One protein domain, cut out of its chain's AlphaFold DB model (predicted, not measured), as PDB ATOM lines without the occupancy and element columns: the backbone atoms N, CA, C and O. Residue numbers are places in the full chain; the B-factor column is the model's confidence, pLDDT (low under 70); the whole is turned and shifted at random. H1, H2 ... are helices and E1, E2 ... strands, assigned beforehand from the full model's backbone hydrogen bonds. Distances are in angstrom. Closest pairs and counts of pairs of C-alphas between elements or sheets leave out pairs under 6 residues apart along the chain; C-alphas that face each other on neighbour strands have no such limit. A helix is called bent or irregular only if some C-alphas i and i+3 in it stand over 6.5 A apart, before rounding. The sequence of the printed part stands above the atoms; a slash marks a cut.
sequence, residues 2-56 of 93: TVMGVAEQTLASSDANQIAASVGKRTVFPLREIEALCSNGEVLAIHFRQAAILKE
ATOM      1  N   THR A   2       4.843  34.704 -43.184       95.88
ATOM      2  CA  THR A   2       5.140  33.649 -42.195       95.88
ATOM      3  C   THR A   2       4.342  32.367 -42.441       95.88
ATOM      4  O   THR A   2       4.783  31.285 -42.069       95.88
ATOM      5  N   VAL A   3       3.176  32.473 -43.082       94.94
ATOM      6  CA  VAL A   3       2.249  31.366 -43.337       94.94
ATOM      7  C   VAL A   3       1.740  31.460 -44.772       94.94
ATOM      8  O   VAL A   3       1.563  32.557 -45.303       94.94
ATOM      9  N   MET A   4       1.492  30.302 -45.378       94.25
ATOM     10  CA  MET A   4       0.771  30.148 -46.635       94.25
ATOM     11  C   MET A   4      -0.429  29.226 -46.432       94.25
ATOM     12  O   MET A   4      -0.386  28.267 -45.657       94.25
ATOM     13  N   GLY A   5      -1.486  29.478 -47.189       94.12
ATOM     14  CA  GLY A   5      -2.636  28.601 -47.280       94.12
ATOM     15  C   GLY A   5      -3.396  28.806 -48.573       94.12
ATOM     16  O   GLY A   5      -3.013  29.607 -49.426       94.12
ATOM     17  N   VAL A   6      -4.473  28.047 -48.694       95.69
ATOM     18  CA  VAL A   6      -5.381  28.062 -49.833       95.69
ATOM     19  C   VAL A   6      -6.692  28.688 -49.377       95.69
ATOM     20  O   VAL A   6      -7.226  28.320 -48.330       95.69
ATOM     21  N   ALA A   7      -7.207  29.633 -50.161       95.81
ATOM     22  CA  ALA A   7      -8.586  30.085 -50.039       95.81
ATOM     23  C   ALA A   7      -9.487  29.015 -50.671       95.81
ATOM     24  O   ALA A   7      -9.617  28.949 -51.889       95.81
ATOM     25  N   GLU A   8     -10.044  28.127 -49.852       95.94
ATOM     26  CA  GLU A   8     -10.826  26.980 -50.337       95.94
ATOM     27  C   GLU A   8     -12.242  27.364 -50.745       95.94
ATOM     28  O   GLU A   8     -12.852  26.726 -51.598       95.94
ATOM     29  N   GLN A   9     -12.772  28.402 -50.107       96.12
ATOM     30  CA  GLN A   9     -14.102  28.922 -50.358       96.12
ATOM     31  C   GLN A   9     -14.131  30.399 -49.985       96.12
ATOM     32  O   GLN A   9     -13.481  30.821 -49.023       96.12
ATOM     33  N   THR A  10     -14.914  31.173 -50.723       96.81
ATOM     34  CA  THR A  10     -15.191  32.572 -50.413       96.81
ATOM     35  C   THR A  10     -16.687  32.838 -50.472       96.81
ATOM     36  O   THR A  10     -17.379  32.264 -51.312       96.81
ATOM     37  N   LEU A  11     -17.170  33.724 -49.610       97.81
ATOM     38  CA  LEU A  11     -18.537  34.235 -49.622       97.81
ATOM     39  C   LEU A  11     -18.481  35.744 -49.398       97.81
ATOM     40  O   LEU A  11     -17.873  36.185 -48.429       97.81
ATOM     41  N   ALA A  12     -19.120  36.515 -50.270       98.06
ATOM     42  CA  ALA A  12     -19.353  37.937 -50.058       98.06
ATOM     43  C   ALA A  12     -20.839  38.137 -49.748       98.06
ATOM     44  O   ALA A  12     -21.689  37.616 -50.471       98.06
ATOM     45  N   SER A  13     -21.150  38.794 -48.632       98.44
ATOM     46  CA  SER A  13     -22.530  39.080 -48.232       98.44
ATOM     47  C   SER A  13     -22.577  40.230 -47.229       98.44
ATOM     48  O   SER A  13     -21.660  40.404 -46.428       98.44
ATOM     49  N   SER A  14     -23.655  41.011 -47.258       98.19
ATOM     50  CA  SER A  14     -24.011  41.971 -46.204       98.19
ATOM     51  C   SER A  14     -24.970  41.377 -45.161       98.19
ATOM     52  O   SER A  14     -25.381  42.070 -44.234       98.19
ATOM     53  N   ASP A  15     -25.345  40.100 -45.287       98.25
ATOM     54  CA  ASP A  15     -26.154  39.389 -44.296       98.25
ATOM     55  C   ASP A  15     -25.245  38.699 -43.269       98.25
ATOM     56  O   ASP A  15     -24.581  37.696 -43.554       98.25
ATOM     57  N   ALA A  16     -25.253  39.222 -42.042       98.00
ATOM     58  CA  ALA A  16     -24.447  38.704 -40.944       98.00
ATOM     59  C   ALA A  16     -24.720  37.222 -40.642       98.00
ATOM     60  O   ALA A  16     -23.788  36.496 -40.289       98.00
ATOM     61  N   ASN A  17     -25.954  36.741 -40.834       97.69
ATOM     62  CA  ASN A  17     -26.290  35.336 -40.607       97.69
ATOM     63  C   ASN A  17     -25.655  34.431 -41.664       97.69
ATOM     64  O   ASN A  17     -25.172  33.350 -41.329       97.69
ATOM     65  N   GLN A  18     -25.594  34.873 -42.925       98.06
ATOM     66  CA  GLN A  18     -24.917  34.126 -43.989       98.06
ATOM     67  C   GLN A  18     -23.409  34.066 -43.754       98.06
ATOM     68  O   GLN A  18     -22.809  32.995 -43.871       98.06
ATOM     69  N   ILE A  19     -22.800  35.192 -43.366       98.25
ATOM     70  CA  ILE A  19     -21.374  35.238 -43.024       98.25
ATOM     71  C   ILE A  19     -21.083  34.320 -41.835       98.25
ATOM     72  O   ILE A  19     -20.200  33.467 -41.932       98.25
ATOM     73  N   ALA A  20     -21.853  34.435 -40.748       97.38
ATOM     74  CA  ALA A  20     -21.695  33.615 -39.549       97.38
ATOM     75  C   ALA A  20     -21.883  32.118 -39.838       97.38
ATOM     76  O   ALA A  20     -21.092  31.299 -39.367       97.38
ATOM     77  N   ALA A  21     -22.881  31.755 -40.648       96.94
ATOM     78  CA  ALA A  21     -23.113  30.374 -41.062       96.94
ATOM     79  C   ALA A  21     -21.958  29.824 -41.913       96.94
ATOM     80  O   ALA A  21     -21.556  28.677 -41.718       96.94
ATOM     81  N   SER A  22     -21.392  30.637 -42.811       96.81
ATOM     82  CA  SER A  22     -20.241  30.240 -43.626       96.81
ATOM     83  C   SER A  22     -19.017  29.965 -42.752       96.81
ATOM     84  O   SER A  22     -18.470  28.859 -42.770       96.81
ATOM     85  N   VAL A  23     -18.592  30.950 -41.953       96.00
ATOM     86  CA  VAL A  23     -17.345  30.850 -41.175       96.00
ATOM     87  C   VAL A  23     -17.469  29.896 -39.984       96.00
ATOM     88  O   VAL A  23     -16.486  29.259 -39.587       96.00
ATOM     89  N   GLY A  24     -18.674  29.753 -39.424       93.69
ATOM     90  CA  GLY A  24     -18.956  28.923 -38.258       93.69
ATOM     91  C   GLY A  24     -18.021  29.245 -37.091       93.69
ATOM     92  O   GLY A  24     -17.859  30.394 -36.696       93.69
ATOM     93  N   LYS A  25     -17.352  28.219 -36.547       93.12
ATOM     94  CA  LYS A  25     -16.378  28.363 -35.444       93.12
ATOM     95  C   LYS A  25     -14.955  28.719 -35.904       93.12
ATOM     96  O   LYS A  25     -14.050  28.762 -35.080       93.12
ATOM     97  N   ARG A  26     -14.723  28.921 -37.208       91.75
ATOM     98  CA  ARG A  26     -13.386  29.160 -37.796       91.75
ATOM     99  C   ARG A  26     -13.054  30.647 -37.938       91.75
ATOM    100  O   ARG A  26     -12.251  31.029 -38.782       91.75
ATOM    101  N   THR A  27     -13.683  31.482 -37.121       95.12
ATOM    102  CA  THR A  27     -13.456  32.924 -37.060       95.12
ATOM    103  C   THR A  27     -13.088  33.323 -35.638       95.12
ATOM    104  O   THR A  27     -13.536  32.702 -34.675       95.12
ATOM    105  N   VAL A  28     -12.274  34.366 -35.512       95.19
ATOM    106  CA  VAL A  28     -11.986  35.015 -34.223       95.19
ATOM    107  C   VAL A  28     -13.004  36.106 -33.887       95.19
ATOM    108  O   VAL A  28     -13.019  36.595 -32.762       95.19
ATOM    109  N   PHE A  29     -13.854  36.478 -34.847       96.25
ATOM    110  CA  PHE A  29     -14.869  37.506 -34.664       96.25
ATOM    111  C   PHE A  29     -16.112  36.916 -33.985       96.25
ATOM    112  O   PHE A  29     -16.702  35.971 -34.520       96.25
ATOM    113  N   PRO A  30     -16.557  37.451 -32.836       96.50
ATOM    114  CA  PRO A  30     -17.864  37.121 -32.285       96.50
ATOM    115  C   PRO A  30     -18.982  37.640 -33.200       96.50
ATOM    116  O   PRO A  30     -18.796  38.602 -33.945       96.50
ATOM    117  N   LEU A  31     -20.178  37.054 -33.089       96.50
ATOM    118  CA  LEU A  31     -21.325  37.391 -33.947       96.50
ATOM    119  C   LEU A  31     -21.626  38.900 -33.997       96.50
ATOM    120  O   LEU A  31     -21.769  39.449 -35.081       96.50
ATOM    121  N   ARG A  32     -21.611  39.586 -32.848       97.31
ATOM    122  CA  ARG A  32     -21.838  41.042 -32.768       97.31
ATOM    123  C   ARG A  32     -20.866  41.878 -33.613       97.31
ATOM    124  O   ARG A  32     -21.218  42.947 -34.093       97.31
ATOM    125  N   GLU A  33     -19.624  41.415 -33.775       97.94
ATOM    126  CA  GLU A  33     -18.631  42.104 -34.605       97.94
ATOM    127  C   GLU A  33     -18.881  41.821 -36.085       97.94
ATOM    128  O   GLU A  33     -18.752  42.723 -36.905       97.94
ATOM    129  N   ILE A  34     -19.322  40.606 -36.424       97.94
ATOM    130  CA  ILE A  34     -19.765  40.267 -37.782       97.94
ATOM    131  C   ILE A  34     -20.965  41.139 -38.183       97.94
ATOM    132  O   ILE A  34     -20.969  41.695 -39.278       97.94
ATOM    133  N   GLU A  35     -21.945  41.316 -37.294       98.19
ATOM    134  CA  GLU A  35     -23.102  42.198 -37.504       98.19
ATOM    135  C   GLU A  35     -22.679  43.654 -37.731       98.19
ATOM    136  O   GLU A  35     -23.149  44.300 -38.671       98.19
ATOM    137  N   ALA A  36     -21.750  44.163 -36.916       98.25
ATOM    138  CA  ALA A  36     -21.211  45.510 -37.074       98.25
ATOM    139  C   ALA A  36     -20.473  45.691 -38.413       98.25
ATOM    140  O   ALA A  36     -20.650  46.712 -39.076       98.25
ATOM    141  N   LEU A  37     -19.681  44.702 -38.842       97.62
ATOM    142  CA  LEU A  37     -19.005  44.724 -40.143       97.62
ATOM    143  C   LEU A  37     -20.013  44.735 -41.300       97.62
ATOM    144  O   LEU A  37     -19.899  45.572 -42.191       97.62
ATOM    145  N   CYS A  38     -21.027  43.869 -41.245       98.19
ATOM    146  CA  CYS A  38     -22.069  43.768 -42.272       98.19
ATOM    147  C   CYS A  38     -22.957  45.022 -42.348       98.19
ATOM    148  O   CYS A  38     -23.455  45.378 -43.414       98.19
ATOM    149  N   SER A  39     -23.114  45.740 -41.231       97.69
ATOM    150  CA  SER A  39     -23.836  47.019 -41.192       97.69
ATOM    151  C   SER A  39     -23.095  48.139 -41.935       97.69
ATOM    152  O   SER A  39     -23.721  49.098 -42.379       97.69
ATOM    153  N   ASN A  40     -21.772  48.014 -42.094       96.31
ATOM    154  CA  ASN A  40     -20.935  48.967 -42.826       96.31
ATOM    155  C   ASN A  40     -20.780  48.616 -44.317       96.31
ATOM    156  O   ASN A  40     -20.169  49.387 -45.058       96.31
ATOM    157  N   GLY A  41     -21.315  47.477 -44.768       96.56
ATOM    158  CA  GLY A  41     -21.267  47.055 -46.162       96.56
ATOM    159  C   GLY A  41     -21.119  45.548 -46.339       96.56
ATOM    160  O   GLY A  41     -21.246  44.761 -45.405       96.56
ATOM    161  N   GLU A  42     -20.853  45.144 -47.577       97.62
ATOM    162  CA  GLU A  42     -20.587  43.747 -47.910       97.62
ATOM    163  C   GLU A  42     -19.279  43.265 -47.266       97.62
ATOM    164  O   GLU A  42     -18.241  43.924 -47.347       97.62
ATOM    165  N   VAL A  43     -19.328  42.091 -46.637       98.06
ATOM    166  CA  VAL A  43     -18.183  41.452 -45.989       98.06
ATOM    167  C   VAL A  43     -17.746  40.245 -46.808       98.06
ATOM    168  O   VAL A  43     -18.553  39.379 -47.138       98.06
ATOM    169  N   LEU A  44     -16.444  40.156 -47.089       97.62
ATOM    170  CA  LEU A  44     -15.828  38.993 -47.723       97.62
ATOM    171  C   LEU A  44     -15.316  38.011 -46.659       97.62
ATOM    172  O   LEU A  44     -14.295  38.246 -46.012       97.62
ATOM    173  N   ALA A  45     -15.992  36.874 -46.522       97.31
ATOM    174  CA  ALA A  45     -15.520  35.724 -45.765       97.31
ATOM    175  C   ALA A  45     -14.628  34.831 -46.641       97.31
ATOM    176  O   ALA A  45     -15.013  34.435 -47.742       97.31
ATOM    177  N   ILE A  46     -13.444  34.475 -46.132       96.38
ATOM    178  CA  ILE A  46     -12.476  33.604 -46.814       96.38
ATOM    179  C   ILE A  46     -12.179  32.403 -45.918       96.38
ATOM    180  O   ILE A  46     -11.617  32.548 -44.833       96.38
ATOM    181  N   HIS A  47     -12.517  31.199 -46.379       95.56
ATOM    182  CA  HIS A  47     -12.121  29.961 -45.715       95.56
ATOM    183  C   HIS A  47     -10.683  29.631 -46.090       95.56
ATOM    184  O   HIS A  47     -10.402  29.071 -47.150       95.56
ATOM    185  N   PHE A  48      -9.771  30.012 -45.207       93.69
ATOM    186  CA  PHE A  48      -8.349  29.779 -45.378       93.69
ATOM    187  C   PHE A  48      -7.942  28.452 -44.736       93.69
ATOM    188  O   PHE A  48      -7.986  28.309 -43.511       93.69
ATOM    189  N   ARG A  49      -7.498  27.490 -45.549       94.25
ATOM    190  CA  ARG A  49      -6.808  26.300 -45.045       94.25
ATOM    191  C   ARG A  49      -5.310  26.516 -45.106       94.25
ATOM    192  O   ARG A  49      -4.742  26.715 -46.178       94.25
ATOM    193  N   GLN A  50      -4.666  26.416 -43.952       94.56
ATOM    194  CA  GLN A  50      -3.214  26.448 -43.851       94.56
ATOM    195  C   GLN A  50      -2.590  25.331 -44.701       94.56
ATOM    196  O   GLN A  50      -2.957  24.163 -44.574       94.56
ATOM    197  N   ALA A  51      -1.627  25.700 -45.543       93.94
ATOM    198  CA  ALA A  51      -0.844  24.776 -46.360       93.94
ATOM    199  C   ALA A  51       0.570  24.605 -45.797       93.94
ATOM    200  O   ALA A  51       1.072  23.488 -45.731       93.94
ATOM    201  N   ALA A  52       1.198  25.698 -45.350       92.75
ATOM    202  CA  ALA A  52       2.546  25.672 -44.799       92.75
ATOM    203  C   ALA A  52       2.776  26.796 -43.782       92.75
ATOM    204  O   ALA A  52       2.316  27.925 -43.963       92.75
ATOM    205  N   ILE A  53       3.553  26.490 -42.744       95.19
ATOM    206  CA  ILE A  53       4.207  27.481 -41.885       95.19
ATOM    207  C   ILE A  53       5.659  27.553 -42.344       95.19
ATOM    208  O   ILE A  53       6.332  26.525 -42.451       95.19
ATOM    209  N   LEU A  54       6.141  28.753 -42.647       94.06
ATOM    210  CA  LEU A  54       7.507  28.938 -43.108       94.06
ATOM    211  C   LEU A  54       8.447  28.894 -41.899       94.06
ATOM    212  O   LEU A  54       8.248  29.634 -40.938       94.06
ATOM    213  N   LYS A  55       9.483  28.044 -41.958       91.94
ATOM    214  CA  LYS A  55      10.522  27.973 -40.912       91.94
ATOM    215  C   LYS A  55      11.235  29.313 -40.737       91.94
ATOM    216  O   LYS A  55      11.517  29.718 -39.616       91.94
ATOM    217  N   GLU A  56      11.489  29.992 -41.852       93.94
ATOM    218  CA  GLU A  56      12.060  31.333 -41.896       93.94
ATOM    219  C   GLU A  56      11.074  32.285 -42.585       93.94
ATOM    220  O   GLU A  56      10.585  31.976 -43.678       93.94
TER     221      GLU A  56
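Overview. This is residues 2 to 56 of the 93 residues of an uncharacterized protein of Corallococcus sp. CA047B (UniProt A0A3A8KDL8). What shape do these atoms make? A long, bent ribbon of two strands, E1 beside E2, has two short helices, H1 and H2, gathered near the end where E1 ends and E2 begins. The ribbon's other end, with the first and last printed residues, reaches away from the helices. What is it made of? The printed part has 55 residues, with two named helices and two named strands in the order E1, H1, H2, E2; the sheet, E1 - E2, is antiparallel, and the class is mixed, helices and strands. How spread out is it? It is loose, with a radius of gyration of the C-alphas of 12.8 A, and a rod spanning 39 by 19 by 18 A.

Along the chain. Where does the first strand run? E1, residues 3 to 13, spans 26.4 A from C-alpha 3 at (2.249, 31.366, -43.337) and bends by 68 degrees at residue 6. What follows? H1 is residues 16 to 23, 10.6 A long, and H2 is residues 31 to 39, 12.3 A long. Where is the last strand? E2, residues 43 to 53, spans 26.7 A, bends by 60 degrees at residue 50 and ends at C-alpha 53, (4.207, 27.481, -41.885).

Arrangement. How are the strands paired? E1 and E2 are antiparallel at 164 degrees, with N 4 and O 52 at 2.9 A and N 45 and O 11 at 2.8 A, within hydrogen-bond range. Where is H1? Its closest C-alphas to E2 are Ile 19 and Ala 45, 6.5 A apart; to E1, Ile 19 and Ser 13, 6.6 A apart. How do the helices meet? H1 and H2 touch, the closest C-alphas being those of Ala 16 and Glu 35 at 5.1 A, with a steep tilt of 59 degrees, opposite ways. In both, every O i to N i+4 pair is within hydrogen-bond range.

Size, cuts and confidence. How far does it reach? The two C-alphas farthest apart, those of Ser 39 and Lys 55, are 39.3 A apart. Are there cuts or long links? The printed part has no cut; the links E1 to H1 and H2 to E2 are tight, and H1 to H2 is short. Is confidence low anywhere? No printed residue is under 70 in this model, and the mean pLDDT of the printed part is 96.2.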